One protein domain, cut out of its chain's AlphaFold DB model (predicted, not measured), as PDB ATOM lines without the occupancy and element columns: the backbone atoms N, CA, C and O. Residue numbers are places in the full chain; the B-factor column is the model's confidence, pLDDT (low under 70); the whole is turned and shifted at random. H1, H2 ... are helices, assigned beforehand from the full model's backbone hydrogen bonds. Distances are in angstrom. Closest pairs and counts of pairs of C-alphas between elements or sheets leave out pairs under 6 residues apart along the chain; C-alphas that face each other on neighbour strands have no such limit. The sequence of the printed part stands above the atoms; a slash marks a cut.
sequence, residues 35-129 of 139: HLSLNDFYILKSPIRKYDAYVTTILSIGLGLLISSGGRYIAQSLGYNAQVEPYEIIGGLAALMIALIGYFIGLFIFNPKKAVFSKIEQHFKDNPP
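Overview. This is residues 35 to 129 of the 139 residues of an uncharacterized protein of Acinetobacter baumannii (UniProt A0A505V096). This is a thin rod of helices: a long helical hairpin, H2 and H3 side by side, makes one part of it, and beyond the hairpin's open end H4 makes the other part, with the short H1 meeting the first residues of H4, 112 to 116. The last residues, 124 to 129, stick out at the far end of the rod. The printed part has 95 residues with four named helices in the order H1, H2, H3, H4 and no named strand; the class is all helix. The whole is extended, with a radius of gyration of the C-alphas of 22.0 A and spans of 75 by 21 by 17 A.

Arrangement. Begin with the longest helix, H2, residues 50 to 77. Next find H3, residues 86 to 108, which touches H2 with 35 pairs of C-alphas within 8 A; the closest C-alphas are those of Gly 62 and Gly 92, 4.2 A apart. H2 and H3 form a hairpin, running opposite ways at a shallow tilt of 28 degrees. Now look at H4, residues 112 to 126, and H1, residues 38 to 45. H4 touches H1 with residues 112 to 116 alone, and the closest C-alphas are those of Leu 44 and Lys 113, 5.6 A apart. H1 and H4 run opposite ways at a steep tilt of 65 degrees. H1 and H2 are apart, and so are H3 and H4, H1 and H3, and H2 and H4. In the backbones of H1, H3 and H4 every O i to N i+4 pair is within hydrogen-bond range; in H2, 23 of 24 are.

Along the chain. Find C-alpha 50 at (194.520, 181.565, 89.248); from there H2 runs 41.2 A to C-alpha 77 at (168.250, 151.610, 78.832). H3 starts at C-alpha 86 and covers 33.8 A to C-alpha 108. H4 measures 21.0 A and ends at C-alpha 126, at (209.438, 190.606, 117.949). H1 is the short one, 8 residues from Leu 38 to Lys 45.

Size, cuts and confidence. The outline is a rod, and the two C-alphas farthest apart are those of Gly 79 and Pro 129, 75.4 A. The first and last printed C-alphas, those of His 35 and Pro 129, are 15.6 A apart. Residues 124 to 129, of which 124 to 126 belong to H4, stand free. The printed part has no cut. The links from H1 to H2 and from H3 to H4 are tight, and the link from H2 to H3, 8 residues, is short. The mean pLDDT of the printed part is 79.4; look for values under 70 at residues 35 to 40, 42 to 49, 108 to 114 and 128 to 129.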
ATOM      1  N   HIS A  35     202.206 196.857 109.689       67.31
ATOM      2  CA  HIS A  35     202.182 197.381 108.319       67.31
ATOM      3  C   HIS A  35     201.437 196.418 107.369       67.31
ATOM      4  O   HIS A  35     202.015 195.874 106.428       67.31
ATOM      5  N   LEU A  36     200.153 196.157 107.626       66.06
ATOM      6  CA  LEU A  36     199.299 195.382 106.733       66.06
ATOM      7  C   LEU A  36     198.793 196.330 105.652       66.06
ATOM      8  O   LEU A  36     197.961 197.199 105.917       66.06
ATOM      9  N   SER A  37     199.286 196.175 104.425       69.56
ATOM     10  CA  SER A  37     198.685 196.899 103.315       69.56
ATOM     11  C   SER A  37     197.278 196.355 103.053       69.56
ATOM     12  O   SER A  37     196.982 195.174 103.258       69.56
ATOM     13  N   LEU A  38     196.395 197.212 102.549       68.56
ATOM     14  CA  LEU A  38     195.045 196.818 102.144       68.56
ATOM     15  C   LEU A  38     195.072 195.688 101.091       68.56
ATOM     16  O   LEU A  38     194.202 194.821 101.085       68.56
ATOM     17  N   ASN A  39     196.118 195.635 100.259       67.00
ATOM     18  CA  ASN A  39     196.357 194.542  99.317       67.00
ATOM     19  C   ASN A  39     196.693 193.214 100.026       67.00
ATOM     20  O   ASN A  39     196.130 192.177  99.677       67.00
ATOM     21  N   ASP A  40     197.540 193.237 101.060       67.25
ATOM     22  CA  ASP A  40     197.865 192.041 101.853       67.25
ATOM     23  C   ASP A  40     196.631 191.496 102.579       67.25
ATOM     24  O   ASP A  40     196.422 190.282 102.630       67.25
ATOM     25  N   PHE A  41     195.762 192.387 103.069       70.50
ATOM     26  CA  PHE A  41     194.479 192.011 103.658       70.50
ATOM     27  C   PHE A  41     193.574 191.286 102.651       70.50
ATOM     28  O   PHE A  41     192.969 190.268 102.991       70.50
ATOM     29  N   TYR A  42     193.501 191.750 101.400       68.12
ATOM     30  CA  TYR A  42     192.710 191.073 100.368       68.12
ATOM     31  C   TYR A  42     193.290 189.712  99.969       68.12
ATOM     32  O   TYR A  42     192.531 188.747  99.840       68.12
ATOM     33  N   ILE A  43     194.619 189.601  99.862       67.00
ATOM     34  CA  ILE A  43     195.314 188.328  99.606       67.00
ATOM     35  C   ILE A  43     195.059 187.323 100.745       67.00
ATOM     36  O   ILE A  43     194.864 186.131 100.497       67.00
ATOM     37  N   LEU A  44     195.004 187.797 101.993       68.69
ATOM     38  CA  LEU A  44     194.630 187.001 103.164       68.69
ATOM     39  C   LEU A  44     193.146 186.615 103.168       68.69
ATOM     40  O   LEU A  44     192.819 185.474 103.490       68.69
ATOM     41  N   LYS A  45     192.239 187.538 102.836       67.75
ATOM     42  CA  LYS A  45     190.787 187.315 102.911       67.75
ATOM     43  C   LYS A  45     190.324 186.266 101.902       67.75
ATOM     44  O   LYS A  45     189.531 185.396 102.257       67.75
ATOM     45  N   SER A  46     190.850 186.305 100.679       62.59
ATOM     46  CA  SER A  46     190.533 185.319  99.647       62.59
ATOM     47  C   SER A  46     191.716 185.152  98.695       62.59
ATOM     48  O   SER A  46     191.827 185.910  97.729       62.59
ATOM     49  N   PRO A  47     192.610 184.173  98.926       64.44
ATOM     50  CA  PRO A  47     193.665 183.872  97.975       64.44
ATOM     51  C   PRO A  47     193.024 183.213  96.752       64.44
ATOM     52  O   PRO A  47     192.954 181.993  96.668       64.44
ATOM     53  N   ILE A  48     192.520 184.018  95.815       62.00
ATOM     54  CA  ILE A  48     192.061 183.528  94.517       62.00
ATOM     55  C   ILE A  48     193.312 183.081  93.776       62.00
ATOM     56  O   ILE A  48     194.048 183.880  93.191       62.00
ATOM     57  N   ARG A  49     193.596 181.786  93.842       65.38
ATOM     58  CA  ARG A  49     194.679 181.207  93.065       65.38
ATOM     59  C   ARG A  49     194.158 181.096  91.645       65.38
ATOM     60  O   ARG A  49     193.172 180.409  91.403       65.38
ATOM     61  N   LYS A  50     194.831 181.736  90.684       70.56
ATOM     62  CA  LYS A  50     194.520 181.565  89.248       70.56
ATOM     63  C   LYS A  50     194.448 180.080  88.868       70.56
ATOM     64  O   LYS A  50     193.654 179.690  88.027       70.56
ATOM     65  N   TYR A  51     195.248 179.264  89.551       73.75
ATOM     66  CA  TYR A  51     195.265 177.815  89.444       73.75
ATOM     67  C   TYR A  51     193.937 177.130  89.827       73.75
ATOM     68  O   TYR A  51     193.511 176.223  89.117       73.75
ATOM     69  N   ASP A  52     193.234 177.603  90.862       77.25
ATOM     70  CA  ASP A  52     191.952 177.021  91.290       77.25
ATOM     71  C   ASP A  52     190.878 177.181  90.207       77.25
ATOM     72  O   ASP A  52     190.072 176.277  89.994       77.25
ATOM     73  N   ALA A  53     190.895 178.292  89.461       82.69
ATOM     74  CA  ALA A  53     189.979 178.500  88.339       82.69
ATOM     75  C   ALA A  53     190.201 177.470  87.217       82.69
ATOM     76  O   ALA A  53     189.234 176.913  86.694       82.69
ATOM     77  N   TYR A  54     191.460 177.160  86.883       84.25
ATOM     78  CA  TYR A  54     191.782 176.132  85.888       84.25
ATOM     79  C   TYR A  54     191.349 174.740  86.356       84.25
ATOM     80  O   TYR A  54     190.693 174.021  85.603       84.25
ATOM     81  N   VAL A  55     191.638 174.385  87.611       86.62
ATOM     82  CA  VAL A  55     191.227 173.099  88.199       86.62
ATOM     83  C   VAL A  55     189.702 172.960  88.213       86.62
ATOM     84  O   VAL A  55     189.176 171.930  87.797       86.62
ATOM     85  N   THR A  56     188.980 174.013  88.607       87.25
ATOM     86  CA  THR A  56     187.506 174.025  88.645       87.25
ATOM     87  C   THR A  56     186.903 173.898  87.246       87.25
ATOM     88  O   THR A  56     185.892 173.222  87.059       87.25
ATOM     89  N   THR A  57     187.538 174.506  86.241       89.75
ATOM     90  CA  THR A  57     187.097 174.405  84.842       89.75
ATOM     91  C   THR A  57     187.253 172.976  84.324       89.75
ATOM     92  O   THR A  57     186.302 172.414  83.786       89.75
ATOM     93  N   ILE A  58     188.418 172.356  84.542       90.31
ATOM     94  CA  ILE A  58     188.679 170.965  84.137       90.31
ATOM     95  C   ILE A  58     187.720 170.006  84.854       90.31
ATOM     96  O   ILE A  58     187.150 169.119  84.219       90.31
ATOM     97  N   LEU A  59     187.481 170.222  86.152       91.94
ATOM     98  CA  LEU A  59     186.509 169.457  86.933       91.94
ATOM     99  C   LEU A  59     185.098 169.563  86.336       91.94
ATOM    100  O   LEU A  59     184.422 168.554  86.166       91.94
ATOM    101  N   SER A  60     184.670 170.780  85.994       92.62
ATOM    102  CA  SER A  60     183.338 171.039  85.433       92.62
ATOM    103  C   SER A  60     183.156 170.370  84.071       92.62
ATOM    104  O   SER A  60     182.105 169.789  83.813       92.62
ATOM    105  N   ILE A  61     184.190 170.390  83.222       91.31
ATOM    106  CA  ILE A  61     184.190 169.684  81.934       91.31
ATOM    107  C   ILE A  61     184.095 168.169  82.154       91.31
ATOM    108  O   ILE A  61     183.259 167.514  81.534       91.31
ATOM    109  N   GLY A  62     184.902 167.612  83.063       90.19
ATOM    110  CA  GLY A  62     184.883 166.181  83.378       90.19
ATOM    111  C   GLY A  62     183.529 165.710  83.912       90.19
ATOM    112  O   GLY A  62     182.982 164.719  83.431       90.19
ATOM    113  N   LEU A  63     182.942 166.461  84.848       92.00
ATOM    114  CA  LEU A  63     181.602 166.188  85.372       92.00
ATOM    115  C   LEU A  63     180.526 166.327  84.293       92.00
ATOM    116  O   LEU A  63     179.652 165.472  84.208       92.00
ATOM    117  N   GLY A  64     180.601 167.354  83.444       91.06
ATOM    118  CA  GLY A  64     179.663 167.541  82.339       91.06
ATOM    119  C   GLY A  64     179.661 166.359  81.367       91.06
ATOM    120  O   GLY A  64     178.595 165.866  80.999       91.06
ATOM    121  N   LEU A  65     180.845 165.844  81.018       89.31
ATOM    122  CA  LEU A  65     180.987 164.658  80.168       89.31
ATOM    123  C   LEU A  65     180.424 163.393  80.831       89.31
ATOM    124  O   LEU A  65     179.733 162.612  80.175       89.31
ATOM    125  N   LEU A  66     180.656 163.201  82.131       89.12
ATOM    126  CA  LEU A  66     180.127 162.050  82.871       89.12
ATOM    127  C   LEU A  66     178.610 162.112  83.067       89.12
ATOM    128  O   LEU A  66     177.931 161.098  82.933       89.12
ATOM    129  N   ILE A  67     178.057 163.296  83.329       90.62
ATOM    130  CA  ILE A  67     176.606 163.492  83.440       90.62
ATOM    131  C   ILE A  67     175.941 163.273  82.079       90.62
ATOM    132  O   ILE A  67     174.921 162.592  81.998       90.62
ATOM    133  N   SER A  68     176.531 163.795  80.999       88.44
ATOM    134  CA  SER A  68     176.024 163.602  79.635       88.44
ATOM    135  C   SER A  68     176.049 162.127  79.220       88.44
ATOM    136  O   SER A  68     175.039 161.597  78.754       88.44
ATOM    137  N   SER A  69     177.174 161.437  79.430       87.31
ATOM    138  CA  SER A  69     177.294 160.004  79.122       87.31
ATOM    139  C   SER A  69     176.383 159.143  80.004       87.31
ATOM    140  O   SER A  69     175.722 158.242  79.490       87.31
ATOM    141  N   GLY A  70     176.247 159.464  81.294       86.00
ATOM    142  CA  GLY A  70     175.295 158.811  82.195       86.00
ATOM    143  C   GLY A  70     173.836 159.011  81.771       86.00
ATOM    144  O   GLY A  70     173.058 158.059  81.755       86.00
ATOM    145  N   GLY A  71     173.469 160.219  81.338       87.00
ATOM    146  CA  GLY A  71     172.142 160.505  80.788       87.00
ATOM    147  C   GLY A  71     171.847 159.704  79.518       87.00
ATOM    148  O   GLY A  71     170.761 159.142  79.378       87.00
ATOM    149  N   ARG A  72     172.830 159.580  78.617       86.06
ATOM    150  CA  ARG A  72     172.716 158.742  77.412       86.06
ATOM    151  C   ARG A  72     172.613 157.254  77.741       86.06
ATOM    152  O   ARG A  72     171.810 156.569  77.119       86.06
ATOM    153  N   TYR A  73     173.335 156.771  78.751       85.94
ATOM    154  CA  TYR A  73     173.230 155.387  79.225       85.94
ATOM    155  C   TYR A  73     171.819 155.057  79.745       85.94
ATOM    156  O   TYR A  73     171.249 154.009  79.426       85.94
ATOM    157  N   ILE A  74     171.213 155.981  80.496       85.88
ATOM    158  CA  ILE A  74     169.825 155.848  80.963       85.88
ATOM    159  C   ILE A  74     168.855 155.877  79.774       85.88
ATOM    160  O   ILE A  74     167.969 155.032  79.687       85.88
ATOM    161  N   ALA A  75     169.039 156.800  78.828       86.31
ATOM    162  CA  ALA A  75     168.201 156.890  77.632       86.31
ATOM    163  C   ALA A  75     168.271 155.615  76.771       86.31
ATOM    164  O   ALA A  75     167.239 155.134  76.304       86.31
ATOM    165  N   GLN A  76     169.460 155.022  76.627       86.44
ATOM    166  CA  GLN A  76     169.652 153.742  75.947       86.44
ATOM    167  C   GLN A  76     168.919 152.603  76.667       86.44
ATOM    168  O   GLN A  76     168.259 151.786  76.028       86.44
ATOM    169  N   SER A  77     168.968 152.588  78.002       83.62
ATOM    170  CA  SER A  77     168.250 151.610  78.832       83.62
ATOM    171  C   SER A  77     166.724 151.739  78.720       83.62
ATOM    172  O   SER A  77     166.004 150.764  78.914       83.62
ATOM    173  N   LEU A  78     166.228 152.929  78.370       88.81
ATOM    174  CA  LEU A  78     164.813 153.221  78.116       88.81
ATOM    175  C   LEU A  78     164.396 152.995  76.647       88.81
ATOM    176  O   LEU A  78     163.251 153.267  76.292       88.81
ATOM    177  N   GLY A  79     165.298 152.499  75.792       84.50
ATOM    178  CA  GLY A  79     165.009 152.169  74.393       84.50
ATOM    179  C   GLY A  79     165.140 153.334  73.407       84.50
ATOM    180  O   GLY A  79     164.768 153.187  72.243       84.50
ATOM    181  N   TYR A  80     165.677 154.482  73.830       83.62
ATOM    182  CA  TYR A  80     165.998 155.581  72.920       83.62
ATOM    183  C   TYR A  80     167.308 155.310  72.173       83.62
ATOM    184  O   TYR A  80     168.234 154.697  72.704       83.62
ATOM    185  N   ASN A  81     167.413 155.817  70.940       78.69
ATOM    186  CA  ASN A  81     168.593 155.656  70.089       78.69
ATOM    187  C   ASN A  81     169.720 156.626  70.499       78.69
ATOM    188  O   ASN A  81     170.095 157.529  69.755       78.69
ATOM    189  N   ALA A  82     170.205 156.477  71.730       75.50
ATOM    190  CA  ALA A  82     171.342 157.203  72.273       75.50
ATOM    191  C   ALA A  82     172.515 156.225  72.399       75.50
ATOM    192  O   ALA A  82     172.534 155.385  73.295       75.50
ATOM    193  N   GLN A  83     173.480 156.298  71.479       78.44
ATOM    194  CA  GLN A  83     174.717 155.528  71.596       78.44
ATOM    195  C   GLN A  83     175.689 156.248  72.532       78.44
ATOM    196  O   GLN A  83     175.852 157.467  72.462       78.44
ATOM    197  N   VAL A  84     176.314 155.485  73.430       78.19
ATOM    198  CA  VAL A  84     177.331 155.999  74.349       78.19
ATOM    199  C   VAL A  84     178.717 155.783  73.754       78.19
ATOM    200  O   VAL A  84     179.168 154.654  73.573       78.19
ATOM    201  N   GLU A  85     179.381 156.906  73.508       83.00
ATOM    202  CA  GLU A  85     180.791 157.070  73.166       83.00
ATOM    203  C   GLU A  85     181.770 156.421  74.163       83.00
ATOM    204  O   GLU A  85     181.892 157.001  75.246       83.00
ATOM    205  N   PRO A  86     182.528 155.331  73.908       80.25
ATOM    206  CA  PRO A  86     183.494 154.833  74.899       80.25
ATOM    207  C   PRO A  86     184.524 155.897  75.317       80.25
ATOM    208  O   PRO A  86     184.948 155.954  76.472       80.25
ATOM    209  N   TYR A  87     184.892 156.789  74.393       84.12
ATOM    210  CA  TYR A  87     185.823 157.883  74.665       84.12
ATOM    211  C   TYR A  87     185.226 158.999  75.533       84.12
ATOM    212  O   TYR A  87     185.989 159.722  76.169       84.12
ATOM    213  N   GLU A  88     183.898 159.158  75.594       82.94
ATOM    214  CA  GLU A  88     183.260 160.197  76.420       82.94
ATOM    215  C   GLU A  88     183.449 159.878  77.906       82.94
ATOM    216  O   GLU A  88     183.783 160.754  78.705       82.94
ATOM    217  N   ILE A  89     183.320 158.596  78.258       86.00
ATOM    218  CA  ILE A  89     183.531 158.098  79.621       86.00
ATOM    219  C   ILE A  89     185.016 158.175  79.987       86.00
ATOM    220  O   ILE A  89     185.366 158.692  81.049       86.00
ATOM    221  N   ILE A  90     185.900 157.701  79.101       88.19
ATOM    222  CA  ILE A  90     187.353 157.734  79.328       88.19
ATOM    223  C   ILE A  90     187.841 159.183  79.466       88.19
ATOM    224  O   ILE A  90     188.604 159.490  80.381       88.19
ATOM    225  N   GLY A  91     187.365 160.087  78.605       87.69
ATOM    226  CA  GLY A  91     187.687 161.513  78.654       87.69
ATOM    227  C   GLY A  91     187.177 162.191  79.927       87.69
ATOM    228  O   GLY A  91     187.924 162.935  80.562       87.69
ATOM    229  N   GLY A  92     185.946 161.885  80.349       88.12
ATOM    230  CA  GLY A  92     185.379 162.382  81.605       88.12
ATOM    231  C   GLY A  92     186.165 161.924  82.839       88.12
ATOM    232  O   GLY A  92     186.494 162.738  83.705       88.12
ATOM    233  N   LEU A  93     186.543 160.641  82.893       90.88
ATOM    234  CA  LEU A  93     187.368 160.084  83.972       90.88
ATOM    235  C   LEU A  93     188.786 160.671  83.986       90.88
ATOM    236  O   LEU A  93     189.298 161.019  85.050       90.88
ATOM    237  N   ALA A  94     189.414 160.828  82.820       91.88
ATOM    238  CA  ALA A  94     190.738 161.436  82.710       91.88
ATOM    239  C   ALA A  94     190.730 162.900  83.177       91.88
ATOM    240  O   ALA A  94     191.604 163.308  83.943       91.88
ATOM    241  N   ALA A  95     189.716 163.678  82.783       90.50
ATOM    242  CA  ALA A  95     189.548 165.058  83.231       90.50
ATOM    243  C   ALA A  95     189.357 165.148  84.756       90.50
ATOM    244  O   ALA A  95     189.994 165.983  85.402       90.50
ATOM    245  N   LEU A  96     188.560 164.253  85.355       91.50
ATOM    246  CA  LEU A  96     188.421 164.165  86.813       91.50
ATOM    247  C   LEU A  96     189.750 163.859  87.508       91.50
ATOM    248  O   LEU A  96     190.080 164.504  88.502       91.50
ATOM    249  N   MET A  97     190.525 162.905  86.987       92.62
ATOM    250  CA  MET A  97     191.824 162.547  87.557       92.62
ATOM    251  C   MET A  97     192.811 163.714  87.505       92.62
ATOM    252  O   MET A  97     193.481 163.997  88.496       92.62
ATOM    253  N   ILE A  98     192.865 164.439  86.384       91.44
ATOM    254  CA  ILE A  98     193.713 165.629  86.238       91.44
ATOM    255  C   ILE A  98     193.265 166.734  87.203       91.44
ATOM    256  O   ILE A  98     194.109 167.363  87.841       91.44
ATOM    257  N   ALA A  99     191.957 166.950  87.361       88.94
ATOM    258  CA  ALA A  99     191.428 167.924  88.312       88.94
ATOM    259  C   ALA A  99     191.749 167.549  89.769       88.94
ATOM    260  O   ALA A  99     192.144 168.415  90.545       88.94
ATOM    261  N   LEU A 100     191.646 166.267  90.134       89.25
ATOM    262  CA  LEU A 100     192.021 165.761  91.457       89.25
ATOM    263  C   LEU A 100     193.504 165.980  91.743       89.25
ATOM    264  O   LEU A 100     193.854 166.554  92.774       89.25
ATOM    265  N   ILE A 101     194.374 165.566  90.819       89.56
ATOM    266  CA  ILE A 101     195.820 165.783  90.928       89.56
ATOM    267  C   ILE A 101     196.104 167.275  91.070       89.56
ATOM    268  O   ILE A 101     196.874 167.671  91.943       89.56
ATOM    269  N   GLY A 102     195.438 168.107  90.268       85.88
ATOM    270  CA  GLY A 102     195.588 169.546  90.355       85.88
ATOM    271  C   GLY A 102     195.173 170.088  91.718       85.88
ATOM    272  O   GLY A 102     195.943 170.792  92.359       85.88
ATOM    273  N   TYR A 103     194.020 169.682  92.238       82.50
ATOM    274  CA  TYR A 103     193.570 170.076  93.571       82.50
ATOM    275  C   TYR A 103     194.580 169.701  94.670       82.50
ATOM    276  O   TYR A 103     194.924 170.536  95.509       82.50
ATOM    277  N   PHE A 104     195.127 168.480  94.631       82.81
ATOM    278  CA  PHE A 104     196.171 168.053  95.565       82.81
ATOM    279  C   PHE A 104     197.450 168.876  95.420       82.81
ATOM    280  O   PHE A 104     197.987 169.354  96.417       82.81
ATOM    281  N   ILE A 105     197.914 169.112  94.194       82.56
ATOM    282  CA  ILE A 105     199.066 169.982  93.936       82.56
ATOM    283  C   ILE A 105     198.800 171.395  94.469       82.56
ATOM    284  O   ILE A 105     199.673 171.980  95.102       82.56
ATOM    285  N   GLY A 106     197.587 171.924  94.301       72.25
ATOM    286  CA  GLY A 106     197.159 173.201  94.867       72.25
ATOM    287  C   GLY A 106     197.261 173.228  96.392       72.25
ATOM    288  O   GLY A 106     197.769 174.195  96.952       72.25
ATOM    289  N   LEU A 107     196.879 172.157  97.090       70.19
ATOM    290  CA  LEU A 107     197.039 172.079  98.547       70.19
ATOM    291  C   LEU A 107     198.509 172.174  98.992       70.19
ATOM    292  O   LEU A 107     198.790 172.801 100.017       70.19
ATOM    293  N   PHE A 108     199.442 171.606  98.220       69.56
ATOM    294  CA  PHE A 108     200.873 171.604  98.549       69.56
ATOM    295  C   PHE A 108     201.639 172.834  98.035       69.56
ATOM    296  O   PHE A 108     202.582 173.287  98.687       69.56
ATOM    297  N   ILE A 109     201.236 173.418  96.904       66.25
ATOM    298  CA  ILE A 109     201.861 174.618  96.344       66.25
ATOM    299  C   ILE A 109     201.404 175.836  97.148       66.25
ATOM    300  O   ILE A 109     200.260 176.267  97.065       66.25
ATOM    301  N   PHE A 110     202.337 176.364  97.944       58.69
ATOM    302  CA  PHE A 110     202.365 177.692  98.561       58.69
ATOM    303  C   PHE A 110     201.013 178.218  99.061       58.69
ATOM    304  O   PHE A 110     200.231 178.811  98.323       58.69
ATOM    305  N   ASN A 111     200.756 178.074 100.363       65.94
ATOM    306  CA  ASN A 111     199.623 178.738 100.994       65.94
ATOM    307  C   ASN A 111     200.024 180.171 101.387       65.94
ATOM    308  O   ASN A 111     200.668 180.332 102.427       65.94
ATOM    309  N   PRO A 112     199.679 181.218 100.603       65.69
ATOM    310  CA  PRO A 112     200.079 182.595 100.907       65.69
ATOM    311  C   PRO A 112     199.565 183.033 102.282       65.69
ATOM    312  O   PRO A 112     200.260 183.754 102.991       65.69
ATOM    313  N   LYS A 113     198.418 182.491 102.722       67.69
ATOM    314  CA  LYS A 113     197.934 182.630 104.100       67.69
ATOM    315  C   LYS A 113     198.985 182.186 105.112       67.69
ATOM    316  O   LYS A 113     199.301 182.950 106.008       67.69
ATOM    317  N   LYS A 114     199.563 180.991 104.959       69.38
ATOM    318  CA  LYS A 114     200.560 180.458 105.900       69.38
ATOM    319  C   LYS A 114     201.809 181.343 105.957       69.38
ATOM    320  O   LYS A 114     202.303 181.615 107.043       69.38
ATOM    321  N   ALA A 115     202.278 181.834 104.809       72.00
ATOM    322  CA  ALA A 115     203.435 182.727 104.746       72.00
ATOM    323  C   ALA A 115     203.170 184.085 105.421       72.00
ATOM    324  O   ALA A 115     204.012 184.578 106.168       72.00
ATOM    325  N   VAL A 116     202.000 184.686 105.192       70.44
ATOM    326  CA  VAL A 116     201.648 185.975 105.800       70.44
ATOM    327  C   VAL A 116     201.332 185.823 107.291       70.44
ATOM    328  O   VAL A 116     201.820 186.620 108.082       70.44
ATOM    329  N   PHE A 117     200.617 184.772 107.703       71.69
ATOM    330  CA  PHE A 117     200.396 184.469 109.123       71.69
ATOM    331  C   PHE A 117     201.708 184.234 109.869       71.69
ATOM    332  O   PHE A 117     201.858 184.735 110.975       71.69
ATOM    333  N   SER A 118     202.680 183.557 109.249       76.12
ATOM    334  CA  SER A 118     204.022 183.403 109.821       76.12
ATOM    335  C   SER A 118     204.707 184.752 110.058       76.12
ATOM    336  O   SER A 118     205.359 184.925 111.082       76.12
ATOM    337  N   LYS A 119     204.563 185.715 109.139       75.44
ATOM    338  CA  LYS A 119     205.111 187.074 109.304       75.44
ATOM    339  C   LYS A 119     204.376 187.875 110.380       75.44
ATOM    340  O   LYS A 119     205.014 188.590 111.143       75.44
ATOM    341  N   ILE A 120     203.053 187.727 110.458       75.62
ATOM    342  CA  ILE A 120     202.232 188.336 111.510       75.62
ATOM    343  C   ILE A 120     202.657 187.797 112.879       75.62
ATOM    344  O   ILE A 120     202.951 188.572 113.783       75.62
ATOM    345  N   GLU A 121     202.747 186.474 113.016       79.44
ATOM    346  CA  GLU A 121     203.201 185.810 114.239       79.44
ATOM    347  C   GLU A 121     204.601 186.280 114.640       79.44
ATOM    348  O   GLU A 121     204.842 186.582 115.807       79.44
ATOM    349  N   GLN A 122     205.511 186.394 113.673       80.00
ATOM    350  CA  GLN A 122     206.857 186.895 113.912       80.00
ATOM    351  C   GLN A 122     206.854 188.349 114.403       80.00
ATOM    352  O   GLN A 122     207.513 188.648 115.388       80.00
ATOM    353  N   HIS A 123     206.038 189.233 113.822       77.38
ATOM    354  CA  HIS A 123     205.919 190.606 114.315       77.38
ATOM    355  C   HIS A 123     205.420 190.681 115.764       77.38
ATOM    356  O   HIS A 123     205.964 191.463 116.538       77.38
ATOM    357  N   PHE A 124     204.415 189.881 116.143       75.12
ATOM    358  CA  PHE A 124     203.927 189.837 117.528       75.12
ATOM    359  C   PHE A 124     204.961 189.245 118.499       75.12
ATOM    360  O   PHE A 124     204.981 189.631 119.666       75.12
ATOM    361  N   LYS A 125     205.819 188.325 118.036       75.44
ATOM    362  CA  LYS A 125     206.954 187.816 118.823       75.44
ATOM    363  C   LYS A 125     208.038 188.876 119.010       75.44
ATOM    364  O   LYS A 125     208.551 189.014 120.116       75.44
ATOM    365  N   ASP A 126     208.355 189.619 117.954       78.25
ATOM    366  CA  ASP A 126     209.438 190.606 117.949       78.25
ATOM    367  C   ASP A 126     209.029 191.928 118.628       78.25
ATOM    368  O   ASP A 126     209.875 192.626 119.183       78.25
ATOM    369  N   ASN A 127     207.734 192.267 118.617       72.31
ATOM    370  CA  ASN A 127     207.173 193.494 119.198       72.31
ATOM    371  C   ASN A 127     206.099 193.157 120.246       72.31
ATOM    372  O   ASN A 127     204.909 193.407 120.016       72.31
ATOM    373  N   PRO A 128     206.483 192.571 121.395       67.50
ATOM    374  CA  PRO A 128     205.533 192.282 122.457       67.50
ATOM    375  C   PRO A 128     204.880 193.585 122.952       67.50
ATOM    376  O   PRO A 128     205.554 194.617 123.059       67.50
ATOM    377  N   PRO A 129     203.571 193.568 123.265       63.72
ATOM    378  CA  PRO A 129     202.866 194.755 123.727       63.72
ATOM    379  C   PRO A 129     203.533 195.286 124.994       63.72
ATOM    380  O   PRO A 129     203.703 194.566 125.982       63.72
TER     381      PRO A 129